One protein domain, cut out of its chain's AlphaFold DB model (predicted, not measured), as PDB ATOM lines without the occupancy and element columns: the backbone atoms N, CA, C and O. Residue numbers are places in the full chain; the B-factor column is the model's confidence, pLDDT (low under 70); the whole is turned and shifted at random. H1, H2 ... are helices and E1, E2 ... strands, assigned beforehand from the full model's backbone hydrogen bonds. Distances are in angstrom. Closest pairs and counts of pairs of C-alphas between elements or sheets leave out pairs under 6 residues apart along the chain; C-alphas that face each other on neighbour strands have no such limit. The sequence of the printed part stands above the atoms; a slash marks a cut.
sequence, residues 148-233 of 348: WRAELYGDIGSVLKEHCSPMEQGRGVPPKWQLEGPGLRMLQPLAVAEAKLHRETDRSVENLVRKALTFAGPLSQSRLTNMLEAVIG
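AT A GLANCE: This is residues 148 to 233 of the 348 residues of an uncharacterized protein of Deltaproteobacteria bacterium (UniProt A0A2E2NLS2). Four helices pack crosswise into one compact body, and a small hairpin of two strands, E1 and E2, sits at one end of it. H3 and H4 cross each other at the core, with H1 on one side of this pair and H2 on the other. The printed part has 86 residues, with four named helices and two named strands in the order H1 E1 E2 H2 H3 H4; the sheet E1 - E2 is antiparallel and the class is mostly helix. The whole is compact, with a radius of gyration of the C-alphas of 12.2 A, and rounded, spanning 35 by 31 by 21 A.

IN THESE COORDINATES: Begin at the sheet: find C-alpha 164 at (154.524, 166.088, 147.833), where E1 starts its run through residues 164 to 167. E2 comes back through residues 176 to 179. Just before E1 lies H1, residues 148 to 163, the longest helix, which starts at C-alpha 148 at (151.053, 146.396, 136.754) and is 22.3 A long. After the sheet look for H2 at residues 190 to 197, 10.5 A long, then H3 at residues 205 to 216, 15.9 A long. H4, residues 221 to 232, is also 15.9 A long and ends at C-alpha 232 at (142.011, 149.924, 142.044).

HOW THE PARTS SIT: In the hairpin E1 and E2, the directions stand at 141 degrees; look for N 167 and O 176 at 2.7 A and N 165 and O 178 at 3.0 A, within hydrogen-bond range. From E2 go to H3, where the C-alphas of Gln 178 and Leu 213 are the closest, 6.3 A apart. H3 and H4 are both hubs, touching three helices each. They touch each other, H4 with residues 224 to 228 alone, closest at the C-alphas of Val 209 and Leu 224, 6.8 A, and are about perpendicular at 72 degrees, only just past steep. H1 touches H4 at a steep tilt of 61 degrees, opposite ways, closest at the C-alphas of Tyr 153 and Thr 225, 5.8 A. H2 and H3 form a helical hairpin at a steep tilt of 43 degrees, closest at the C-alphas of Ala 193 and Phe 215, 5.3 A. H1 and H2 are apart. In H2, H3 and H4 every O i to N i+4 pair is within hydrogen-bond range; in H1, 11 of 12 are.

THE WHOLE: The two C-alphas farthest apart are those of Arg 171 and Thr 201, 38.6 A. The printed part has no cut, and no link is long. Mean pLDDT of the printed part is 82.0; look for values under 70 at residue 150, residues 170 to 174 and residues 181 to 186.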
ATOM      1  N   TRP A 148     151.976 145.323 136.388       76.31
ATOM      2  CA  TRP A 148     151.053 146.396 136.754       76.31
ATOM      3  C   TRP A 148     151.380 147.017 138.125       76.31
ATOM      4  O   TRP A 148     151.356 148.235 138.294       76.31
ATOM      5  N   ARG A 149     151.760 146.201 139.118       73.94
ATOM      6  CA  ARG A 149     152.134 146.680 140.458       73.94
ATOM      7  C   ARG A 149     153.447 147.470 140.449       73.94
ATOM      8  O   ARG A 149     153.606 148.400 141.243       73.94
ATOM      9  N   ALA A 150     154.381 147.117 139.568       68.94
ATOM     10  CA  ALA A 150     155.610 147.870 139.340       68.94
ATOM     11  C   ALA A 150     155.343 149.224 138.665       68.94
ATOM     12  O   ALA A 150     155.902 150.235 139.096       68.94
ATOM     13  N   GLU A 151     154.463 149.251 137.665       75.94
ATOM     14  CA  GLU A 151     153.995 150.469 136.990       75.94
ATOM     15  C   GLU A 151     153.293 151.398 137.995       75.94
ATOM     16  O   GLU A 151     153.740 152.527 138.195       75.94
ATOM     17  N   LEU A 152     152.332 150.883 138.772       80.25
ATOM     18  CA  LEU A 152     151.670 151.605 139.867       80.25
ATOM     19  C   LEU A 152     152.666 152.155 140.907       80.25
ATOM     20  O   LEU A 152     152.530 153.291 141.362       80.25
ATOM     21  N   TYR A 153     153.686 151.380 141.296       78.56
ATOM     22  CA  TYR A 153     154.741 151.865 142.196       78.56
ATOM     23  C   TYR A 153     155.541 153.018 141.563       78.56
ATOM     24  O   TYR A 153     155.885 153.980 142.260       78.56
ATOM     25  N   GLY A 154     155.815 152.937 140.258       73.19
ATOM     26  CA  GLY A 154     156.465 153.977 139.460       73.19
ATOM     27  C   GLY A 154     155.649 155.266 139.389       73.19
ATOM     28  O   GLY A 154     156.167 156.321 139.757       73.19
ATOM     29  N   ASP A 155     154.374 155.174 139.014       82.81
ATOM     30  CA  ASP A 155     153.454 156.306 138.856       82.81
ATOM     31  C   ASP A 155     153.228 157.051 140.172       82.81
ATOM     32  O   ASP A 155     153.386 158.273 140.235       82.81
ATOM     33  N   ILE A 156     152.975 156.317 141.264       83.00
ATOM     34  CA  ILE A 156     152.946 156.887 142.619       83.00
ATOM     35  C   ILE A 156     154.279 157.597 142.906       83.00
ATOM     36  O   ILE A 156     154.297 158.704 143.436       83.00
ATOM     37  N   GLY A 157     155.407 156.998 142.522       81.88
ATOM     38  CA  GLY A 157     156.738 157.589 142.671       81.88
ATOM     39  C   GLY A 157     156.981 158.864 141.858       81.88
ATOM     40  O   GLY A 157     157.858 159.642 142.237       81.88
ATOM     41  N   SER A 158     156.241 159.090 140.772       86.31
ATOM     42  CA  SER A 158     156.267 160.328 139.984       86.31
ATOM     43  C   SER A 158     155.388 161.397 140.634       86.31
ATOM     44  O   SER A 158     155.901 162.448 141.015       86.31
ATOM     45  N   VAL A 159     154.115 161.076 140.904       90.00
ATOM     46  CA  VAL A 159     153.142 161.949 141.593       90.00
ATOM     47  C   VAL A 159     153.696 162.488 142.917       90.00
ATOM     48  O   VAL A 159     153.541 163.664 143.245       90.00
ATOM     49  N   LEU A 160     154.378 161.636 143.690       87.06
ATOM     50  CA  LEU A 160     154.981 162.030 144.961       87.06
ATOM     51  C   LEU A 160     156.125 163.038 144.796       87.06
ATOM     52  O   LEU A 160     156.215 163.960 145.597       87.06
ATOM     53  N   LYS A 161     156.970 162.908 143.766       88.31
ATOM     54  CA  LYS A 161     158.062 163.866 143.502       88.31
ATOM     55  C   LYS A 161     157.554 165.205 142.973       88.31
ATOM     56  O   LYS A 161     158.214 166.214 143.183       88.31
ATOM     57  N   GLU A 162     156.427 165.201 142.266       91.12
ATOM     58  CA  GLU A 162     155.876 166.396 141.623       91.12
ATOM     59  C   GLU A 162     154.971 167.217 142.558       91.12
ATOM     60  O   GLU A 162     154.815 168.423 142.366       91.12
ATOM     61  N   HIS A 163     154.345 166.586 143.560       88.88
ATOM     62  CA  HIS A 163     153.265 167.212 144.341       88.88
ATOM     63  C   HIS A 163     153.359 167.042 145.870       88.88
ATOM     64  O   HIS A 163     152.450 167.485 146.580       88.88
ATOM     65  N   CYS A 164     154.389 166.372 146.399       90.19
ATOM     66  CA  CYS A 164     154.524 166.088 147.833       90.19
ATOM     67  C   CYS A 164     155.953 166.339 148.338       90.19
ATOM     68  O   CYS A 164     156.926 165.962 147.689       90.19
ATOM     69  N   SER A 165     156.099 166.863 149.557       88.75
ATOM     70  CA  SER A 165     157.412 166.928 150.208       88.75
ATOM     71  C   SER A 165     157.750 165.591 150.887       88.75
ATOM     72  O   SER A 165     156.869 164.971 151.502       88.75
ATOM     73  N   PRO A 166     159.022 165.155 150.872       88.81
ATOM     74  CA  PRO A 166     159.492 164.084 151.737       88.81
ATOM     75  C   PRO A 166     159.629 164.574 153.188       88.81
ATOM     76  O   PRO A 166     160.123 165.665 153.463       88.81
ATOM     77  N   MET A 167     159.229 163.729 154.132       85.75
ATOM     78  CA  MET A 167     159.415 163.884 155.570       85.75
ATOM     79  C   MET A 167     160.369 162.785 156.049       85.75
ATOM     80  O   MET A 167     160.036 161.592 156.010       85.75
ATOM     81  N   GLU A 168     161.571 163.180 156.472       82.94
ATOM     82  CA  GLU A 168     162.601 162.226 156.886       82.94
ATOM     83  C   GLU A 168     162.221 161.458 158.159       82.94
ATOM     84  O   GLU A 168     161.610 161.982 159.090       82.94
ATOM     85  N   GLN A 169     162.605 160.182 158.192       70.69
ATOM     86  CA  GLN A 169     162.293 159.236 159.269       70.69
ATOM     87  C   GLN A 169     163.546 158.788 160.051       70.69
ATOM     88  O   GLN A 169     163.460 157.904 160.901       70.69
ATOM     89  N   GLY A 170     164.710 159.380 159.763       68.44
ATOM     90  CA  GLY A 170     166.007 158.964 160.296       68.44
ATOM     91  C   GLY A 170     166.800 158.050 159.352       68.44
ATOM     92  O   GLY A 170     166.310 157.552 158.336       68.44
ATOM     93  N   ARG A 171     168.082 157.853 159.680       54.41
ATOM     94  CA  ARG A 171     169.093 157.297 158.767       54.41
ATOM     95  C   ARG A 171     168.773 155.861 158.327       54.41
ATOM     96  O   ARG A 171     168.876 154.926 159.115       54.41
ATOM     97  N   GLY A 172     168.482 155.684 157.038       54.44
ATOM     98  CA  GLY A 172     168.220 154.374 156.427       54.44
ATOM     99  C   GLY A 172     166.765 153.898 156.506       54.44
ATOM    100  O   GLY A 172     166.487 152.766 156.113       54.44
ATOM    101  N   VAL A 173     165.842 154.741 156.976       56.09
ATOM    102  CA  VAL A 173     164.394 154.511 156.877       56.09
ATOM    103  C   VAL A 173     163.869 155.250 155.634       56.09
ATOM    104  O   VAL A 173     164.238 156.410 155.447       56.09
ATOM    105  N   PRO A 174     163.034 154.634 154.773       66.75
ATOM    106  CA  PRO A 174     162.432 155.337 153.639       66.75
ATOM    107  C   PRO A 174     161.620 156.561 154.097       66.75
ATOM    108  O   PRO A 174     160.947 156.475 155.129       66.75
ATOM    109  N   PRO A 175     161.634 157.681 153.350       76.50
ATOM    110  CA  PRO A 175     160.844 158.850 153.707       76.50
ATOM    111  C   PRO A 175     159.348 158.533 153.663       76.50
ATOM    112  O   PRO A 175     158.864 157.733 152.852       76.50
ATOM    113  N   LYS A 176     158.603 159.218 154.527       86.44
ATOM    114  CA  LYS A 176     157.169 159.423 154.316       86.44
ATOM    115  C   LYS A 176     156.988 160.620 153.398       86.44
ATOM    116  O   LYS A 176     157.835 161.500 153.373       86.44
ATOM    117  N   TRP A 177     155.880 160.672 152.687       90.75
ATOM    118  CA  TRP A 177     155.519 161.790 151.830       90.75
ATOM    119  C   TRP A 177     154.273 162.466 152.374       90.75
ATOM    120  O   TRP A 177     153.418 161.803 152.965       90.75
ATOM    121  N   GLN A 178     154.181 163.778 152.197       89.94
ATOM    122  CA  GLN A 178     153.052 164.579 152.652       89.94
ATOM    123  C   GLN A 178     152.698 165.656 151.628       89.94
ATOM    124  O   GLN A 178     153.568 166.176 150.936       89.94
ATOM    125  N   LEU A 179     151.414 166.002 151.561       88.56
ATOM    126  CA  LEU A 179     150.950 167.124 150.752       88.56
ATOM    127  C   LEU A 179     151.375 168.449 151.380       88.56
ATOM    128  O   LEU A 179     151.227 168.640 152.589       88.56
ATOM    129  N   GLU A 180     151.812 169.379 150.542       78.81
ATOM    130  CA  GLU A 180     152.145 170.733 150.969       78.81
ATOM    131  C   GLU A 180     150.885 171.519 151.356       78.81
ATOM    132  O   GLU A 180     149.833 171.415 150.721       78.81
ATOM    133  N   GLY A 181     150.982 172.284 152.446       67.06
ATOM    134  CA  GLY A 181     149.916 173.162 152.930       67.06
ATOM    135  C   GLY A 181     149.651 173.053 154.441       67.06
ATOM    136  O   GLY A 181     149.758 171.966 155.017       67.06
ATOM    137  N   PRO A 182     149.283 174.164 155.105       44.97
ATOM    138  CA  PRO A 182     149.074 174.206 156.549       44.97
ATOM    139  C   PRO A 182     147.762 173.526 156.968       44.97
ATOM    140  O   PRO A 182     146.728 173.695 156.325       44.97
ATOM    141  N   GLY A 183     147.777 172.818 158.101       50.28
ATOM    142  CA  GLY A 183     146.550 172.393 158.781       50.28
ATOM    143  C   GLY A 183     146.699 171.152 159.661       50.28
ATOM    144  O   GLY A 183     147.261 170.141 159.245       50.28
ATOM    145  N   LEU A 184     146.114 171.205 160.862       47.53
ATOM    146  CA  LEU A 184     145.825 170.020 161.673       47.53
ATOM    147  C   LEU A 184     144.735 169.195 160.971       47.53
ATOM    148  O   LEU A 184     143.551 169.514 161.057       47.53
ATOM    149  N   ARG A 185     145.137 168.144 160.248       62.06
ATOM    150  CA  ARG A 185     144.210 167.218 159.579       62.06
ATOM    151  C   ARG A 185     143.798 166.109 160.546       62.06
ATOM    152  O   ARG A 185     144.638 165.548 161.248       62.06
ATOM    153  N   MET A 186     142.509 165.771 160.568       57.22
ATOM    154  CA  MET A 186     141.982 164.692 161.407       57.22
ATOM    155  C   MET A 186     142.332 163.335 160.774       57.22
ATOM    156  O   MET A 186     141.593 162.819 159.937       57.22
ATOM    157  N   LEU A 187     143.508 162.805 161.124       78.44
ATOM    158  CA  LEU A 187     144.055 161.578 160.535       78.44
ATOM    159  C   LEU A 187     143.147 160.378 160.819       78.44
ATOM    160  O   LEU A 187     142.775 160.129 161.967       78.44
ATOM    161  N   GLN A 188     142.805 159.625 159.776       79.25
ATOM    162  CA  GLN A 188     141.921 158.468 159.879       79.25
ATOM    163  C   GLN A 188     142.710 157.148 159.852       79.25
ATOM    164  O   GLN A 188     143.768 157.080 159.220       79.25
ATOM    165  N   PRO A 189     142.212 156.074 160.499       84.25
ATOM    166  CA  PRO A 189     142.799 154.741 160.369       84.25
ATOM    167  C   PRO A 189     142.855 154.299 158.902       84.25
ATOM    168  O   PRO A 189     141.942 154.600 158.135       84.25
ATOM    169  N   LEU A 190     143.892 153.542 158.521       80.19
ATOM    170  CA  LEU A 190     144.152 153.181 157.117       80.19
ATOM    171  C   LEU A 190     142.937 152.539 156.430       80.19
ATOM    172  O   LEU A 190     142.548 153.001 155.366       80.19
ATOM    173  N   ALA A 191     142.266 151.585 157.083       81.06
ATOM    174  CA  ALA A 191     141.058 150.942 156.553       81.06
ATOM    175  C   ALA A 191     139.883 151.920 156.313       81.06
ATOM    176  O   ALA A 191     139.053 151.692 155.440       81.06
ATOM    177  N   VAL A 192     139.806 153.034 157.053       84.31
ATOM    178  CA  VAL A 192     138.782 154.079 156.855       84.31
ATOM    179  C   VAL A 192     139.154 155.000 155.688       84.31
ATOM    180  O   VAL A 192     138.270 155.441 154.957       84.31
ATOM    181  N   ALA A 193     140.449 155.270 155.484       87.00
ATOM    182  CA  ALA A 193     140.938 155.971 154.298       87.00
ATOM    183  C   ALA A 193     140.721 155.129 153.026       87.00
ATOM    184  O   ALA A 193     140.159 155.616 152.052       87.00
ATOM    185  N   GLU A 194     141.071 153.846 153.072       87.81
ATOM    186  CA  GLU A 194     140.873 152.855 152.006       87.81
ATOM    187  C   GLU A 194     139.386 152.714 151.635       87.81
ATOM    188  O   GLU A 194     138.999 152.943 150.489       87.81
ATOM    189  N   ALA A 195     138.505 152.504 152.623       87.50
ATOM    190  CA  ALA A 195     137.052 152.438 152.421       87.50
ATOM    191  C   ALA A 195     136.405 153.754 151.931       87.50
ATOM    192  O   ALA A 195     135.241 153.743 151.512       87.50
ATOM    193  N   LYS A 196     137.125 154.886 151.983       89.12
ATOM    194  CA  LYS A 196     136.750 156.143 151.312       89.12
ATOM    195  C   LYS A 196     137.272 156.207 149.881       89.12
ATOM    196  O   LYS A 196     136.508 156.581 149.000       89.12
ATOM    197  N   LEU A 197     138.518 155.807 149.639       91.31
ATOM    198  CA  LEU A 197     139.107 155.731 148.297       91.31
ATOM    199  C   LEU A 197     138.315 154.778 147.382       91.31
ATOM    200  O   LEU A 197     138.037 155.122 146.237       91.31
ATOM    201  N   HIS A 198     137.803 153.663 147.915       89.94
ATOM    202  CA  HIS A 198     136.846 152.786 147.221       89.94
ATOM    203  C   HIS A 198     135.535 153.473 146.779       89.94
ATOM    204  O   HIS A 198     134.795 152.889 145.987       89.94
ATOM    205  N   ARG A 199     135.233 154.693 147.252       89.56
ATOM    206  CA  ARG A 199     134.046 155.493 146.886       89.56
ATOM    207  C   ARG A 199     134.369 156.695 145.995       89.56
ATOM    208  O   ARG A 199     133.447 157.380 145.564       89.56
ATOM    209  N   GLU A 200     135.645 156.966 145.729       90.50
ATOM    210  CA  GLU A 200     136.056 158.017 144.795       90.50
ATOM    211  C   GLU A 200     135.683 157.606 143.361       90.50
ATOM    212  O   GLU A 200     135.825 156.438 142.981       90.50
ATOM    213  N   THR A 201     135.172 158.551 142.572       85.56
ATOM    214  CA  THR A 201     134.758 158.325 141.175       85.56
ATOM    215  C   THR A 201     135.920 158.478 140.198       85.56
ATOM    216  O   THR A 201     136.038 157.693 139.262       85.56
ATOM    217  N   ASP A 202     136.803 159.445 140.439       89.88
ATOM    218  CA  ASP A 202     138.084 159.572 139.748       89.88
ATOM    219  C   ASP A 202     139.099 158.584 140.348       89.88
ATOM    220  O   ASP A 202     139.483 158.692 141.517       89.88
ATOM    221  N   ARG A 203     139.513 157.610 139.529       88.25
ATOM    222  CA  ARG A 203     140.463 156.540 139.873       88.25
ATOM    223  C   ARG A 203     141.882 156.786 139.354       88.25
ATOM    224  O   ARG A 203     142.699 155.872 139.399       88.25
ATOM    225  N   SER A 204     142.195 157.993 138.881       92.69
ATOM    226  CA  SER A 204     143.567 158.357 138.522       92.69
ATOM    227  C   SER A 204     144.516 158.171 139.714       92.69
ATOM    228  O   SER A 204     144.181 158.490 140.859       92.69
ATOM    229  N   VAL A 205     145.724 157.658 139.449       91.94
ATOM    230  CA  VAL A 205     146.751 157.436 140.485       91.94
ATOM    231  C   VAL A 205     147.058 158.740 141.228       91.94
ATOM    232  O   VAL A 205     147.200 158.738 142.449       91.94
ATOM    233  N   GLU A 206     147.076 159.868 140.513       94.12
ATOM    234  CA  GLU A 206     147.301 161.195 141.083       94.12
ATOM    235  C   GLU A 206     146.222 161.588 142.110       94.12
ATOM    236  O   GLU A 206     146.554 161.885 143.264       94.12
ATOM    237  N   ASN A 207     144.933 161.527 141.742       93.19
ATOM    238  CA  ASN A 207     143.839 161.812 142.672       93.19
ATOM    239  C   ASN A 207     143.868 160.846 143.862       93.19
ATOM    240  O   ASN A 207     143.812 161.287 145.008       93.19
ATOM    241  N   LEU A 208     144.026 159.541 143.621       94.44
ATOM    242  CA  LEU A 208     144.040 158.543 144.691       94.44
ATOM    243  C   LEU A 208     145.205 158.749 145.676       94.44
ATOM    244  O   LEU A 208     144.980 158.665 146.884       94.44
ATOM    245  N   VAL A 209     146.412 159.112 145.220       93.56
ATOM    246  CA  VAL A 209     147.538 159.476 146.106       93.56
ATOM    247  C   VAL A 209     147.232 160.748 146.903       93.56
ATOM    248  O   VAL A 209     147.401 160.756 148.128       93.56
ATOM    249  N   ARG A 210     146.732 161.813 146.255       92.62
ATOM    250  CA  ARG A 210     146.353 163.065 146.941       92.62
ATOM    251  C   ARG A 210     145.254 162.821 147.990       92.62
ATOM    252  O   ARG A 210     145.337 163.334 149.111       92.62
ATOM    253  N   LYS A 211     144.240 162.010 147.678       92.19
ATOM    254  CA  LYS A 211     143.159 161.630 148.605       92.19
ATOM    255  C   LYS A 211     143.685 160.760 149.752       92.19
ATOM    256  O   LYS A 211     143.393 161.063 150.909       92.19
ATOM    257  N   ALA A 212     144.529 159.763 149.476       92.00
ATOM    258  CA  ALA A 212     145.132 158.895 150.490       92.00
ATOM    259  C   ALA A 212     145.944 159.696 151.521       92.00
ATOM    260  O   ALA A 212     145.696 159.587 152.724       92.00
ATOM    261  N   LEU A 213     146.839 160.579 151.063       91.12
ATOM    262  CA  LEU A 213     147.615 161.473 151.934       91.12
ATOM    263  C   LEU A 213     146.740 162.502 152.672       91.12
ATOM    264  O   LEU A 213     147.098 162.954 153.759       91.12
ATOM    265  N   THR A 214     145.573 162.854 152.128       90.12
ATOM    266  CA  THR A 214     144.603 163.733 152.801       90.12
ATOM    267  C   THR A 214     143.836 163.019 153.917       90.12
ATOM    268  O   THR A 214     143.583 163.633 154.952       90.12
ATOM    269  N   PHE A 215     143.486 161.739 153.745       89.25
ATOM    270  CA  PHE A 215     142.730 160.962 154.737       89.25
ATOM    271  C   PHE A 215     143.620 160.319 155.816       89.25
ATOM    272  O   PHE A 215     143.263 160.337 156.993       89.25
ATOM    273  N   ALA A 216     144.769 159.756 155.430       87.69
ATOM    274  CA  ALA A 216     145.664 158.999 156.312       87.69
ATOM    275  C   ALA A 216     146.894 159.792 156.798       87.69
ATOM    276  O   ALA A 216     147.576 159.361 157.729       87.69
ATOM    277  N   GLY A 217     147.188 160.950 156.197       88.25
ATOM    278  CA  GLY A 217     148.389 161.732 156.504       88.25
ATOM    279  C   GLY A 217     149.667 161.137 155.897       88.25
ATOM    280  O   GLY A 217     149.596 160.450 154.878       88.25
ATOM    281  N   PRO A 218     150.853 161.399 156.487       89.56
ATOM    282  CA  PRO A 218     152.125 161.037 155.864       89.56
ATOM    283  C   PRO A 218     152.390 159.522 155.780       89.56
ATOM    284  O   PRO A 218     152.542 158.831 156.801       89.56
ATOM    285  N   LEU A 219     152.527 159.021 154.547       85.94
ATOM    286  CA  LEU A 219     152.738 157.607 154.202       85.94
ATOM    287  C   LEU A 219     153.995 157.410 153.344       85.94
ATOM    288  O   LEU A 219     154.403 158.300 152.607       85.94
ATOM    289  N   SER A 220     154.622 156.234 153.424       84.44
ATOM    290  CA  SER A 220     155.686 155.852 152.487       84.44
ATOM    291  C   SER A 220     155.097 155.393 151.150       84.44
ATOM    292  O   SER A 220     153.965 154.907 151.103       84.44
ATOM    293  N   GLN A 221     155.885 155.481 150.074       81.00
ATOM    294  CA  GLN A 221     155.496 155.046 148.724       81.00
ATOM    295  C   GLN A 221     154.918 153.619 148.727       81.00
ATOM    296  O   GLN A 221     153.807 153.418 148.261       81.00
ATOM    297  N   SER A 222     155.578 152.661 149.387       75.12
ATOM    298  CA  SER A 222     155.089 151.275 149.509       75.12
ATOM    299  C   SER A 222     153.755 151.147 150.264       75.12
ATOM    300  O   SER A 222     152.971 150.253 149.975       75.12
ATOM    301  N   ARG A 223     153.465 152.026 151.238       80.00
ATOM    302  CA  ARG A 223     152.165 152.032 151.937       80.00
ATOM    303  C   ARG A 223     151.052 152.619 151.073       80.00
ATOM    304  O   ARG A 223     149.925 152.151 151.182       80.00
ATOM    305  N   LEU A 224     151.370 153.596 150.224       83.00
ATOM    306  CA  LEU A 224     150.451 154.111 149.208       83.00
ATOM    307  C   LEU A 224     150.190 153.059 148.126       83.00
ATOM    308  O   LEU A 224     149.032 152.837 147.798       83.00
ATOM    309  N   THR A 225     151.223 152.360 147.641       81.50
ATOM    310  CA  THR A 225     151.073 151.287 146.644       81.50
ATOM    311  C   THR A 225     150.121 150.207 147.131       81.50
ATOM    312  O   THR A 225     149.127 149.975 146.463       81.50
ATOM    313  N   ASN A 226     150.328 149.636 148.324       80.31
ATOM    314  CA  ASN A 226     149.430 148.605 148.858       80.31
ATOM    315  C   ASN A 226     147.975 149.093 149.047       80.31
ATOM    316  O   ASN A 226     147.046 148.298 148.942       80.31
ATOM    317  N   MET A 227     147.765 150.381 149.347       87.00
ATOM    318  CA  MET A 227     146.425 150.961 149.514       87.00
ATOM    319  C   MET A 227     145.740 151.208 148.162       87.00
ATOM    320  O   MET A 227     144.554 150.930 148.014       87.00
ATOM    321  N   LEU A 228     146.473 151.706 147.161       89.62
ATOM    322  CA  LEU A 228     145.947 151.884 145.805       89.62
ATOM    323  C   LEU A 228     145.741 150.537 145.098       89.62
ATOM    324  O   LEU A 228     144.776 150.389 144.360       89.62
ATOM    325  N   GLU A 229     146.579 149.546 145.386       87.38
ATOM    326  CA  GLU A 229     146.450 148.160 144.932       87.38
ATOM    327  C   GLU A 229     145.110 147.540 145.358       87.38
ATOM    328  O   GLU A 229     144.392 147.001 144.519       87.38
ATOM    329  N   ALA A 230     144.711 147.717 146.624       85.50
ATOM    330  CA  ALA A 230     143.392 147.308 147.111       85.50
ATOM    331  C   ALA A 230     142.235 148.116 146.481       85.50
ATOM    332  O   ALA A 230     141.190 147.556 146.157       85.50
ATOM    333  N   VAL A 231     142.414 149.429 146.285       88.25
ATOM    334  CA  VAL A 231     141.362 150.358 145.816       88.25
ATOM    335  C   VAL A 231     141.074 150.269 144.315       88.25
ATOM    336  O   VAL A 231     139.925 150.453 143.901       88.25
ATOM    337  N   ILE A 232     142.110 150.068 143.502       89.00
ATOM    338  CA  ILE A 232     142.011 149.924 142.044       89.00
ATOM    339  C   ILE A 232     141.675 148.466 141.697       89.00
ATOM    340  O   ILE A 232     140.890 148.227 140.783       89.00
ATOM    341  N   GLY A 233     142.212 147.520 142.477       81.50
ATOM    342  CA  GLY A 233     142.265 146.108 142.130       81.50
ATOM    343  C   GLY A 233     143.444 145.833 141.200       81.50
ATOM    344  O   GLY A 233     143.709 146.602 140.276       81.50
TER     345      GLY A 233